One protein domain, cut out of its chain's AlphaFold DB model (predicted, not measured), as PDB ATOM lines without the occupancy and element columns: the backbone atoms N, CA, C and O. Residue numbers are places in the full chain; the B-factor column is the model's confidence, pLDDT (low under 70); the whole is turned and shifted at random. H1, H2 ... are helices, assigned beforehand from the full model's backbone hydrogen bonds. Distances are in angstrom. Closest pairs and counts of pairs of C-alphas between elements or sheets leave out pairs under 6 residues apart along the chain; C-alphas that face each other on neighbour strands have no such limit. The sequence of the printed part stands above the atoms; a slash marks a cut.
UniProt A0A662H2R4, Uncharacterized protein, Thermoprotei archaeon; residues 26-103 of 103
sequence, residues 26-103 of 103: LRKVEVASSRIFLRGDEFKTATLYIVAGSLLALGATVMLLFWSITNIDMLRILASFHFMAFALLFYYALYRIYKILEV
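AT A GLANCE: This is residues 26 to 103 of the 103 residues of an uncharacterized protein of Thermoprotei archaeon (UniProt A0A662H2R4). Two long helices, H2 and H3, fold back on each other as a long helical hairpin that makes the length of the model. The short first helix, H1, lies across the open end of this hairpin, the end away from the turn between H2 and H3. The printed part has 78 residues with three named helices, in the order H1, H2, H3, and no named strand; its class is all helix. The whole is loose, with a radius of gyration of the C-alphas of 16.7 A, and a rod in outline, spanning 52 by 20 by 15 A.

IN THESE COORDINATES: The printed part begins at Leu 26, and H1 takes residues 29 to 38, starting at C-alpha 29 at (120.301, 172.034, 169.049). H2 takes residues 40 to 70 and measures 44.8 A from its first to its last C-alpha, from (106.778, 164.677, 170.394) to (116.934, 129.716, 144.254). H3 takes residues 73 to 102, is 43.5 A long from first to last C-alpha, and ends with C-alpha 102 at (110.782, 174.159, 159.875).

HOW THE PARTS SIT: H2 and H3 touch and form a helical hairpin. Their lines stand at a shallow tilt of 19 degrees and they run opposite ways. Their closest C-alphas are those of Ala 60 and Ala 79, 4.1 A apart. H1 touches H3, which meets it with residues 100 to 101 alone; the closest C-alphas, of Ala 32 and Leu 101, are 6.1 A apart. The lines of H1 and H3 are about perpendicular, at 76 degrees. H1 and H2 are close but not clearly touching, with the closest C-alphas, of Ile 36 and Phe 43, 6.4 A apart, and about perpendicular at 85 degrees. In H1, H2 and H3 every O i to N i+4 pair is within hydrogen-bond range.

THE WHOLE: The two C-alphas farthest apart, those of Glu 30 and Thr 70, are 52.2 A apart. The printed part has no cut, and the links H1 to H2 and H2 to H3 are both tight. The mean pLDDT of the printed part is 93.0, and one residue, Val 103, the chain's last, is under 70.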
ATOM      1  N   LEU A  26     119.084 170.689 162.472       89.62
ATOM      2  CA  LEU A  26     119.505 169.991 163.692       89.62
ATOM      3  C   LEU A  26     120.774 170.585 164.326       89.62
ATOM      4  O   LEU A  26     120.977 170.419 165.522       89.62
ATOM      5  N   ARG A  27     121.595 171.335 163.571       89.00
ATOM      6  CA  ARG A  27     122.756 172.063 164.127       89.00
ATOM      7  C   ARG A  27     122.371 173.089 165.197       89.00
ATOM      8  O   ARG A  27     123.185 173.386 166.063       89.00
ATOM      9  N   LYS A  28     121.149 173.635 165.156       89.88
ATOM     10  CA  LYS A  28     120.626 174.552 166.181       89.88
ATOM     11  C   LYS A  28     119.947 173.747 167.287       89.88
ATOM     12  O   LYS A  28     118.720 173.712 167.360       89.88
ATOM     13  N   VAL A  29     120.754 173.075 168.109       87.31
ATOM     14  CA  VAL A  29     120.301 172.034 169.049       87.31
ATOM     15  C   VAL A  29     119.174 172.512 169.967       87.31
ATOM     16  O   VAL A  29     118.173 171.816 170.066       87.31
ATOM     17  N   GLU A  30     119.276 173.703 170.564       87.19
ATOM     18  CA  GLU A  30     118.248 174.250 171.471       87.19
ATOM     19  C   GLU A  30     116.888 174.462 170.785       87.19
ATOM     20  O   GLU A  30     115.829 174.143 171.331       87.19
ATOM     21  N   VAL A  31     116.912 174.974 169.552       86.06
ATOM     22  CA  VAL A  31     115.700 175.225 168.764       86.06
ATOM     23  C   VAL A  31     115.109 173.903 168.275       86.06
ATOM     24  O   VAL A  31     113.897 173.700 168.331       86.06
ATOM     25  N   ALA A  32     115.960 172.988 167.812       85.38
ATOM     26  CA  ALA A  32     115.549 171.683 167.320       85.38
ATOM     27  C   ALA A  32     114.958 170.809 168.436       85.38
ATOM     28  O   ALA A  32     113.896 170.224 168.237       85.38
ATOM     29  N   SER A  33     115.596 170.749 169.608       87.00
ATOM     30  CA  SER A  33     115.114 169.965 170.749       87.00
ATOM     31  C   SER A  33     113.774 170.487 171.255       87.00
ATOM     32  O   SER A  33     112.862 169.691 171.456       87.00
ATOM     33  N   SER A  34     113.609 171.810 171.354       88.19
ATOM     34  CA  SER A  34     112.341 172.437 171.742       88.19
ATOM     35  C   SER A  34     111.219 172.099 170.758       88.19
ATOM     36  O   SER A  34     110.133 171.700 171.168       88.19
ATOM     37  N   ARG A  35     111.482 172.185 169.448       88.06
ATOM     38  CA  ARG A  35     110.498 171.849 168.401       88.06
ATOM     39  C   ARG A  35     110.126 170.368 168.401       88.06
ATOM     40  O   ARG A  35     108.949 170.039 168.282       88.06
ATOM     41  N   ILE A  36     111.115 169.487 168.554       89.00
ATOM     42  CA  ILE A  36     110.898 168.038 168.649       89.00
ATOM     43  C   ILE A  36     110.088 167.705 169.903       89.00
ATOM     44  O   ILE A  36     109.154 166.916 169.818       89.00
ATOM     45  N   PHE A  37     110.402 168.327 171.041       90.31
ATOM     46  CA  PHE A  37     109.687 168.115 172.297       90.31
ATOM     47  C   PHE A  37     108.230 168.585 172.211       90.31
ATOM     48  O   PHE A  37     107.320 167.821 172.524       90.31
ATOM     49  N   LEU A  38     107.993 169.800 171.698       87.94
ATOM     50  CA  LEU A  38     106.645 170.354 171.509       87.94
ATOM     51  C   LEU A  38     105.789 169.539 170.526       87.94
ATOM     52  O   LEU A  38     104.565 169.595 170.591       87.94
ATOM     53  N   ARG A  39     106.416 168.783 169.616       90.81
ATOM     54  CA  ARG A  39     105.748 167.914 168.632       90.81
ATOM     55  C   ARG A  39     106.125 166.447 168.806       90.81
ATOM     56  O   ARG A  39     106.245 165.713 167.822       90.81
ATOM     57  N   GLY A  40     106.307 166.020 170.055       89.88
ATOM     58  CA  GLY A  40     106.778 164.677 170.394       89.88
ATOM     59  C   GLY A  40     105.976 163.561 169.721       89.88
ATOM     60  O   GLY A  40     106.568 162.609 169.217       89.88
ATOM     61  N   ASP A  41     104.654 163.707 169.610       92.44
ATOM     62  CA  ASP A  41     103.791 162.720 168.948       92.44
ATOM     63  C   ASP A  41     104.043 162.618 167.437       92.44
ATOM     64  O   ASP A  41     104.111 161.516 166.876       92.44
ATOM     65  N   GLU A  42     104.243 163.752 166.761       92.00
ATOM     66  CA  GLU A  42     104.573 163.768 165.334       92.00
ATOM     67  C   GLU A  42     105.960 163.169 165.090       92.00
ATOM     68  O   GLU A  42     106.145 162.397 164.144       92.00
ATOM     69  N   PHE A  43     106.923 163.476 165.964       92.81
ATOM     70  CA  PHE A  43     108.277 162.934 165.895       92.81
ATOM     71  C   PHE A  43     108.304 161.424 166.163       92.81
ATOM     72  O   PHE A  43     108.936 160.668 165.421       92.81
ATOM     73  N   LYS A  44     107.564 160.958 167.176       93.94
ATOM     74  CA  LYS A  44     107.376 159.532 167.470       93.94
ATOM     75  C   LYS A  44     106.773 158.812 166.270       93.94
ATOM     76  O   LYS A  44     107.278 157.772 165.859       93.94
ATOM     77  N   THR A  45     105.745 159.392 165.661       94.31
ATOM     78  CA  THR A  45     105.113 158.837 164.460       94.31
ATOM     79  C   THR A  45     106.089 158.766 163.282       94.31
ATOM     80  O   THR A  45     106.163 157.743 162.605       94.31
ATOM     81  N   ALA A  46     106.886 159.814 163.047       93.94
ATOM     82  CA  ALA A  46     107.923 159.799 162.013       93.94
ATOM     83  C   ALA A  46     108.974 158.706 162.271       93.94
ATOM     84  O   ALA A  46     109.351 157.977 161.355       93.94
ATOM     85  N   THR A  47     109.383 158.535 163.529       93.56
ATOM     86  CA  THR A  47     110.317 157.482 163.949       93.56
ATOM     87  C   THR A  47     109.737 156.090 163.696       93.56
ATOM     88  O   THR A  47     110.426 155.229 163.154       93.56
ATOM     89  N   LEU A  48     108.453 155.872 164.001       95.62
ATOM     90  CA  LEU A  48     107.773 154.605 163.721       95.62
ATOM     91  C   LEU A  48     107.769 154.264 162.227       95.62
ATOM     92  O   LEU A  48     107.982 153.106 161.879       95.62
ATOM     93  N   TYR A  49     107.605 155.244 161.333       95.38
ATOM     94  CA  TYR A  49     107.717 154.987 159.892       95.38
ATOM     95  C   TYR A  49     109.134 154.639 159.448       95.38
ATOM     96  O   TYR A  49     109.284 153.789 158.573       95.38
ATOM     97  N   ILE A  50     110.165 155.242 160.046       95.38
ATOM     98  CA  ILE A  50     111.559 154.864 159.767       95.38
ATOM     99  C   ILE A  50     111.794 153.412 160.186       95.38
ATOM    100  O   ILE A  50     112.356 152.635 159.414       95.38
ATOM    101  N   VAL A  51     111.325 153.026 161.375       96.50
ATOM    102  CA  VAL A  51     111.447 151.651 161.879       96.50
ATOM    103  C   VAL A  51     110.682 150.675 160.982       96.50
ATOM    104  O   VAL A  51     111.264 149.703 160.506       96.50
ATOM    105  N   ALA A  52     109.414 150.958 160.677       95.25
ATOM    106  CA  ALA A  52     108.593 150.122 159.802       95.25
ATOM    107  C   ALA A  52     109.198 149.988 158.395       95.25
ATOM    108  O   ALA A  52     109.289 148.886 157.858       95.25
ATOM    109  N   GLY A  53     109.680 151.092 157.817       95.88
ATOM    110  CA  GLY A  53     110.383 151.077 156.539       95.88
ATOM    111  C   GLY A  53     111.660 150.234 156.588       95.88
ATOM    112  O   GLY A  53     111.924 149.466 155.666       95.88
ATOM    113  N   SER A  54     112.431 150.325 157.672       94.62
ATOM    114  CA  SER A  54     113.658 149.537 157.847       94.62
ATOM    115  C   SER A  54     113.368 148.034 157.895       94.62
ATOM    116  O   SER A  54     114.102 147.250 157.295       94.62
ATOM    117  N   LEU A  55     112.264 147.624 158.529       97.06
ATOM    118  CA  LEU A  55     111.809 146.229 158.518       97.06
ATOM    119  C   LEU A  55     111.450 145.749 157.105       97.06
ATOM    120  O   LEU A  55     111.797 144.628 156.735       97.06
ATOM    121  N   LEU A  56     110.823 146.600 156.284       95.88
ATOM    122  CA  LEU A  56     110.553 146.278 154.877       95.88
ATOM    123  C   LEU A  56     111.846 146.111 154.075       95.88
ATOM    124  O   LEU A  56     111.961 145.163 153.301       95.88
ATOM    125  N   ALA A  57     112.829 146.994 154.274       96.25
ATOM    126  CA  ALA A  57     114.129 146.897 153.612       96.25
ATOM    127  C   ALA A  57     114.887 145.619 154.012       96.25
ATOM    128  O   ALA A  57     115.485 144.958 153.158       96.25
ATOM    129  N   LEU A  58     114.820 145.228 155.288       97.50
ATOM    130  CA  LEU A  58     115.364 143.954 155.764       97.50
ATOM    131  C   LEU A  58     114.662 142.768 155.097       97.50
ATOM    132  O   LEU A  58     115.336 141.904 154.539       97.50
ATOM    133  N   GLY A  59     113.326 142.755 155.074       96.75
ATOM    134  CA  GLY A  59     112.550 141.719 154.389       96.75
ATOM    135  C   GLY A  59     112.911 141.600 152.905       96.75
ATOM    136  O   GLY A  59     113.167 140.501 152.416       96.75
ATOM    137  N   ALA A  60     113.036 142.730 152.207       96.94
ATOM    138  CA  ALA A  60     113.470 142.778 150.812       96.94
ATOM    139  C   ALA A  60     114.875 142.189 150.614       96.94
ATOM    140  O   ALA A  60     115.119 141.441 149.669       96.94
ATOM    141  N   THR A  61     115.799 142.511 151.521       97.12
ATOM    142  CA  THR A  61     117.180 142.013 151.488       97.12
ATOM    143  C   THR A  61     117.216 140.498 151.663       97.12
ATOM    144  O   THR A  61     117.888 139.807 150.900       97.12
ATOM    145  N   VAL A  62     116.436 139.966 152.608       97.62
ATOM    146  CA  VAL A  62     116.284 138.520 152.811       97.62
ATOM    147  C   VAL A  62     115.703 137.856 151.560       97.62
ATOM    148  O   VAL A  62     116.241 136.852 151.099       97.62
ATOM    149  N   MET A  63     114.668 138.434 150.943       97.38
ATOM    150  CA  MET A  63     114.107 137.921 149.684       97.38
ATOM    151  C   MET A  63     115.143 137.881 148.554       97.38
ATOM    152  O   MET A  63     115.207 136.890 147.831       97.38
ATOM    153  N   LEU A  64     115.975 138.920 148.409       96.81
ATOM    154  CA  LEU A  64     117.053 138.930 147.414       96.81
ATOM    155  C   LEU A  64     118.140 137.894 147.711       96.81
ATOM    156  O   LEU A  64     118.672 137.299 146.776       96.81
ATOM    157  N   LEU A  65     118.442 137.642 148.986       97.00
ATOM    158  CA  LEU A  65     119.367 136.583 149.384       97.00
ATOM    159  C   LEU A  65     118.831 135.206 148.970       97.00
ATOM    160  O   LEU A  65     119.542 134.435 148.331       97.00
ATOM    161  N   PHE A  66     117.557 134.920 149.253       96.69
ATOM    162  CA  PHE A  66     116.918 133.678 148.812       96.69
ATOM    163  C   PHE A  66     116.814 133.585 147.286       96.69
ATOM    164  O   PHE A  66     117.030 132.508 146.728       96.69
ATOM    165  N   TRP A  67     116.532 134.692 146.594       97.19
ATOM    166  CA  TRP A  67     116.553 134.741 145.130       97.19
ATOM    167  C   TRP A  67     117.931 134.373 144.578       97.19
ATOM    168  O   TRP A  67     118.006 133.582 143.647       97.19
ATOM    169  N   SER A  68     119.015 134.865 145.184       95.38
ATOM    170  CA  SER A  68     120.384 134.556 144.749       95.38
ATOM    171  C   SER A  68     120.724 133.064 144.809       95.38
ATOM    172  O   SER A  68     121.627 132.626 144.103       95.38
ATOM    173  N   ILE A  69     120.039 132.296 145.661       96.81
ATOM    174  CA  ILE A  69     120.257 130.852 145.825       96.81
ATOM    175  C   ILE A  69     119.292 130.057 144.937       96.81
ATOM    176  O   ILE A  69     119.673 129.068 144.319       96.81
ATOM    177  N   THR A  70     118.029 130.483 144.875       95.19
ATOM    178  CA  THR A  70     116.934 129.716 144.254       95.19
ATOM    179  C   THR A  70     116.615 130.131 142.817       95.19
ATOM    180  O   THR A  70     115.950 129.387 142.106       95.19
ATOM    181  N   ASN A  71     117.055 131.316 142.387       94.12
ATOM    182  CA  ASN A  71     116.702 131.968 141.120       94.12
ATOM    183  C   ASN A  71     115.184 132.134 140.878       94.12
ATOM    184  O   ASN A  71     114.748 132.317 139.744       94.12
ATOM    185  N   ILE A  72     114.357 132.122 141.932       95.88
ATOM    186  CA  ILE A  72     112.902 132.312 141.813       95.88
ATOM    187  C   ILE A  72     112.583 133.792 141.571       95.88
ATOM    188  O   ILE A  72     112.548 134.591 142.509       95.88
ATOM    189  N   ASP A  73     112.289 134.170 140.327       95.31
ATOM    190  CA  ASP A  73     112.052 135.566 139.924       95.31
ATOM    191  C   ASP A  73     110.980 136.305 140.745       95.31
ATOM    192  O   ASP A  73     111.074 137.522 140.937       95.31
ATOM    193  N   MET A  74     109.996 135.584 141.291       95.81
ATOM    194  CA  MET A  74     108.965 136.164 142.157       95.81
ATOM    195  C   MET A  74     109.558 136.843 143.402       95.81
ATOM    196  O   MET A  74     109.078 137.903 143.803       95.81
ATOM    197  N   LEU A  75     110.639 136.299 143.974       94.50
ATOM    198  CA  LEU A  75     111.327 136.893 145.125       94.50
ATOM    199  C   LEU A  75     111.962 138.242 144.770       94.50
ATOM    200  O   LEU A  75     111.873 139.191 145.547       94.50
ATOM    201  N   ARG A  76     112.543 138.363 143.570       95.12
ATOM    202  CA  ARG A  76     113.120 139.621 143.072       95.12
ATOM    203  C   ARG A  76     112.048 140.693 142.873       95.12
ATOM    204  O   ARG A  76     112.264 141.861 143.208       95.12
ATOM    205  N   ILE A  77     110.892 140.303 142.339       94.88
ATOM    206  CA  ILE A  77     109.754 141.207 142.136       94.88
ATOM    207  C   ILE A  77     109.203 141.673 143.492       94.88
ATOM    208  O   ILE A  77     109.065 142.875 143.715       94.88
ATOM    209  N   LEU A  78     108.970 140.749 144.431       95.62
ATOM    210  CA  LEU A  78     108.501 141.072 145.783       95.62
ATOM    211  C   LEU A  78     109.478 141.977 146.539       95.62
ATOM    212  O   LEU A  78     109.050 142.966 147.138       95.62
ATOM    213  N   ALA A  79     110.781 141.701 146.459       95.38
ATOM    214  CA  ALA A  79     111.806 142.552 147.050       95.38
ATOM    215  C   ALA A  79     111.763 143.978 146.481       95.38
ATOM    216  O   ALA A  79     111.897 144.949 147.222       95.38
ATOM    217  N   SER A  80     111.512 144.119 145.176       93.38
ATOM    218  CA  SER A  80     111.391 145.430 144.528       93.38
ATOM    219  C   SER A  80     110.210 146.237 145.082       93.38
ATOM    220  O   SER A  80     110.360 147.427 145.358       93.38
ATOM    221  N   PHE A  81     109.060 145.596 145.322       94.94
ATOM    222  CA  PHE A  81     107.916 146.245 145.974       94.94
ATOM    223  C   PHE A  81     108.217 146.653 147.420       94.94
ATOM    224  O   PHE A  81     107.853 147.756 147.829       94.94
ATOM    225  N   HIS A  82     108.933 145.819 148.177       95.75
ATOM    226  CA  HIS A  82     109.336 146.150 149.547       95.75
ATOM    227  C   HIS A  82     110.303 147.340 149.588       95.75
ATOM    228  O   HIS A  82     110.115 148.249 150.395       95.75
ATOM    229  N   PHE A  83     111.293 147.391 148.690       94.00
ATOM    230  CA  PHE A  83     112.192 148.544 148.584       94.00
ATOM    231  C   PHE A  83     111.467 149.820 148.153       94.00
ATOM    232  O   PHE A  83     111.787 150.896 148.655       94.00
ATOM    233  N   MET A  84     110.470 149.716 147.269       92.44
ATOM    234  CA  MET A  84     109.635 150.858 146.896       92.44
ATOM    235  C   MET A  84     108.851 151.385 148.106       92.44
ATOM    236  O   MET A  84     108.877 152.582 148.390       92.44
ATOM    237  N   ALA A  85     108.196 150.495 148.856       93.69
ATOM    238  CA  ALA A  85     107.466 150.860 150.066       93.69
ATOM    239  C   ALA A  85     108.391 151.472 151.135       93.69
ATOM    240  O   ALA A  85     108.043 152.489 151.737       93.69
ATOM    241  N   PHE A  86     109.595 150.918 151.313       95.06
ATOM    242  CA  PHE A  86     110.635 151.499 152.162       95.06
ATOM    243  C   PHE A  86     110.982 152.930 151.737       95.06
ATOM    244  O   PHE A  86     110.940 153.829 152.573       95.06
ATOM    245  N   ALA A  87     111.280 153.163 150.456       91.88
ATOM    246  CA  ALA A  87     111.659 154.485 149.962       91.88
ATOM    247  C   ALA A  87     110.556 155.530 150.201       91.88
ATOM    248  O   ALA A  87     110.847 156.648 150.629       91.88
ATOM    249  N   LEU A  88     109.290 155.153 149.989       92.38
ATOM    250  CA  LEU A  88     108.138 156.024 150.230       92.38
ATOM    251  C   LEU A  88     107.958 156.351 151.716       92.38
ATOM    252  O   LEU A  88     107.810 157.522 152.068       92.38
ATOM    253  N   LEU A  89     108.009 155.344 152.595       94.38
ATOM    254  CA  LEU A  89     107.915 155.554 154.044       94.38
ATOM    255  C   LEU A  89     109.074 156.398 154.567       94.38
ATOM    256  O   LEU A  89     108.863 157.292 155.385       94.38
ATOM    257  N   PHE A  90     110.284 156.149 154.069       93.81
ATOM    258  CA  PHE A  90     111.473 156.883 154.467       93.81
ATOM    259  C   PHE A  90     111.394 158.350 154.035       93.81
ATOM    260  O   PHE A  90     111.582 159.243 154.860       93.81
ATOM    261  N   TYR A  91     111.027 158.616 152.779       92.94
ATOM    262  CA  TYR A  91     110.810 159.978 152.293       92.94
ATOM    263  C   TYR A  91     109.736 160.707 153.108       92.94
ATOM    264  O   TYR A  91     109.937 161.841 153.541       92.94
ATOM    265  N   TYR A  92     108.612 160.042 153.370       93.69
ATOM    266  CA  TYR A  92     107.517 160.619 154.136       93.69
ATOM    267  C   TYR A  92     107.908 160.923 155.588       93.69
ATOM    268  O   TYR A  92     107.573 161.988 156.113       93.69
ATOM    269  N   ALA A  93     108.659 160.029 156.232       94.88
ATOM    270  CA  ALA A  93     109.179 160.251 157.573       94.88
ATOM    271  C   ALA A  93     110.137 161.448 157.623       94.88
ATOM    272  O   ALA A  93     109.988 162.317 158.484       94.88
ATOM    273  N   LEU A  94     111.067 161.539 156.666       94.38
ATOM    274  CA  LEU A  94     111.964 162.688 156.545       94.38
ATOM    275  C   LEU A  94     111.178 163.982 156.338       94.38
ATOM    276  O   LEU A  94     111.438 164.970 157.017       94.38
ATOM    277  N   TYR A  95     110.174 163.982 155.464       93.50
ATOM    278  CA  TYR A  95     109.337 165.157 155.246       93.50
ATOM    279  C   TYR A  95     108.630 165.621 156.531       93.50
ATOM    280  O   TYR A  95     108.612 166.817 156.827       93.50
ATOM    281  N   ARG A  96     108.107 164.694 157.347       93.44
ATOM    282  CA  ARG A  96     107.530 165.046 158.656       93.44
ATOM    283  C   ARG A  96     108.567 165.660 159.592       93.44
ATOM    284  O   ARG A  96     108.299 166.705 160.177       93.44
ATOM    285  N   ILE A  97     109.752 165.058 159.702       93.44
ATOM    286  CA  ILE A  97     110.845 165.590 160.532       93.44
ATOM    287  C   ILE A  97     111.238 166.993 160.059       93.44
ATOM    288  O   ILE A  97     111.393 167.903 160.871       93.44
ATOM    289  N   TYR A  98     111.338 167.199 158.746       93.25
ATOM    290  CA  TYR A  98     111.606 168.510 158.169       93.25
ATOM    291  C   TYR A  98     110.545 169.539 158.577       93.25
ATOM    292  O   TYR A  98     110.906 170.624 159.024       93.25
ATOM    293  N   LYS A  99     109.253 169.193 158.504       91.75
ATOM    294  CA  LYS A  99     108.147 170.079 158.900       91.75
ATOM    295  C   LYS A  99     108.160 170.417 160.396       91.75
ATOM    296  O   LYS A  99     107.872 171.556 160.766       91.75
ATOM    297  N   ILE A 100     108.513 169.457 161.254       91.75
ATOM    298  CA  ILE A 100     108.710 169.684 162.696       91.75
ATOM    299  C   ILE A 100     109.829 170.701 162.926       91.75
ATOM    300  O   ILE A 100     109.687 171.597 163.748       91.75
ATOM    301  N   LEU A 101     110.927 170.582 162.181       89.81
ATOM    302  CA  LEU A 101     112.084 171.464 162.312       89.81
ATOM    303  C   LEU A 101     111.927 172.799 161.579       89.81
ATOM    304  O   LEU A 101     112.725 173.703 161.826       89.81
ATOM    305  N   GLU A 102     110.978 172.938 160.655       85.12
ATOM    306  CA  GLU A 102     110.782 174.159 159.875       85.12
ATOM    307  C   GLU A 102     110.013 175.237 160.619       85.12
ATOM    308  O   GLU A 102     110.487 176.375 160.686       85.12
ATOM    309  N   VAL A 103     108.884 174.852 161.205       63.62
ATOM    310  CA  VAL A 103     108.005 175.736 161.977       63.62
ATOM    311  C   VAL A 103     108.631 176.026 163.331       63.62
ATOM    312  O   VAL A 103     108.854 177.218 163.631       63.62
TER     313      VAL A 103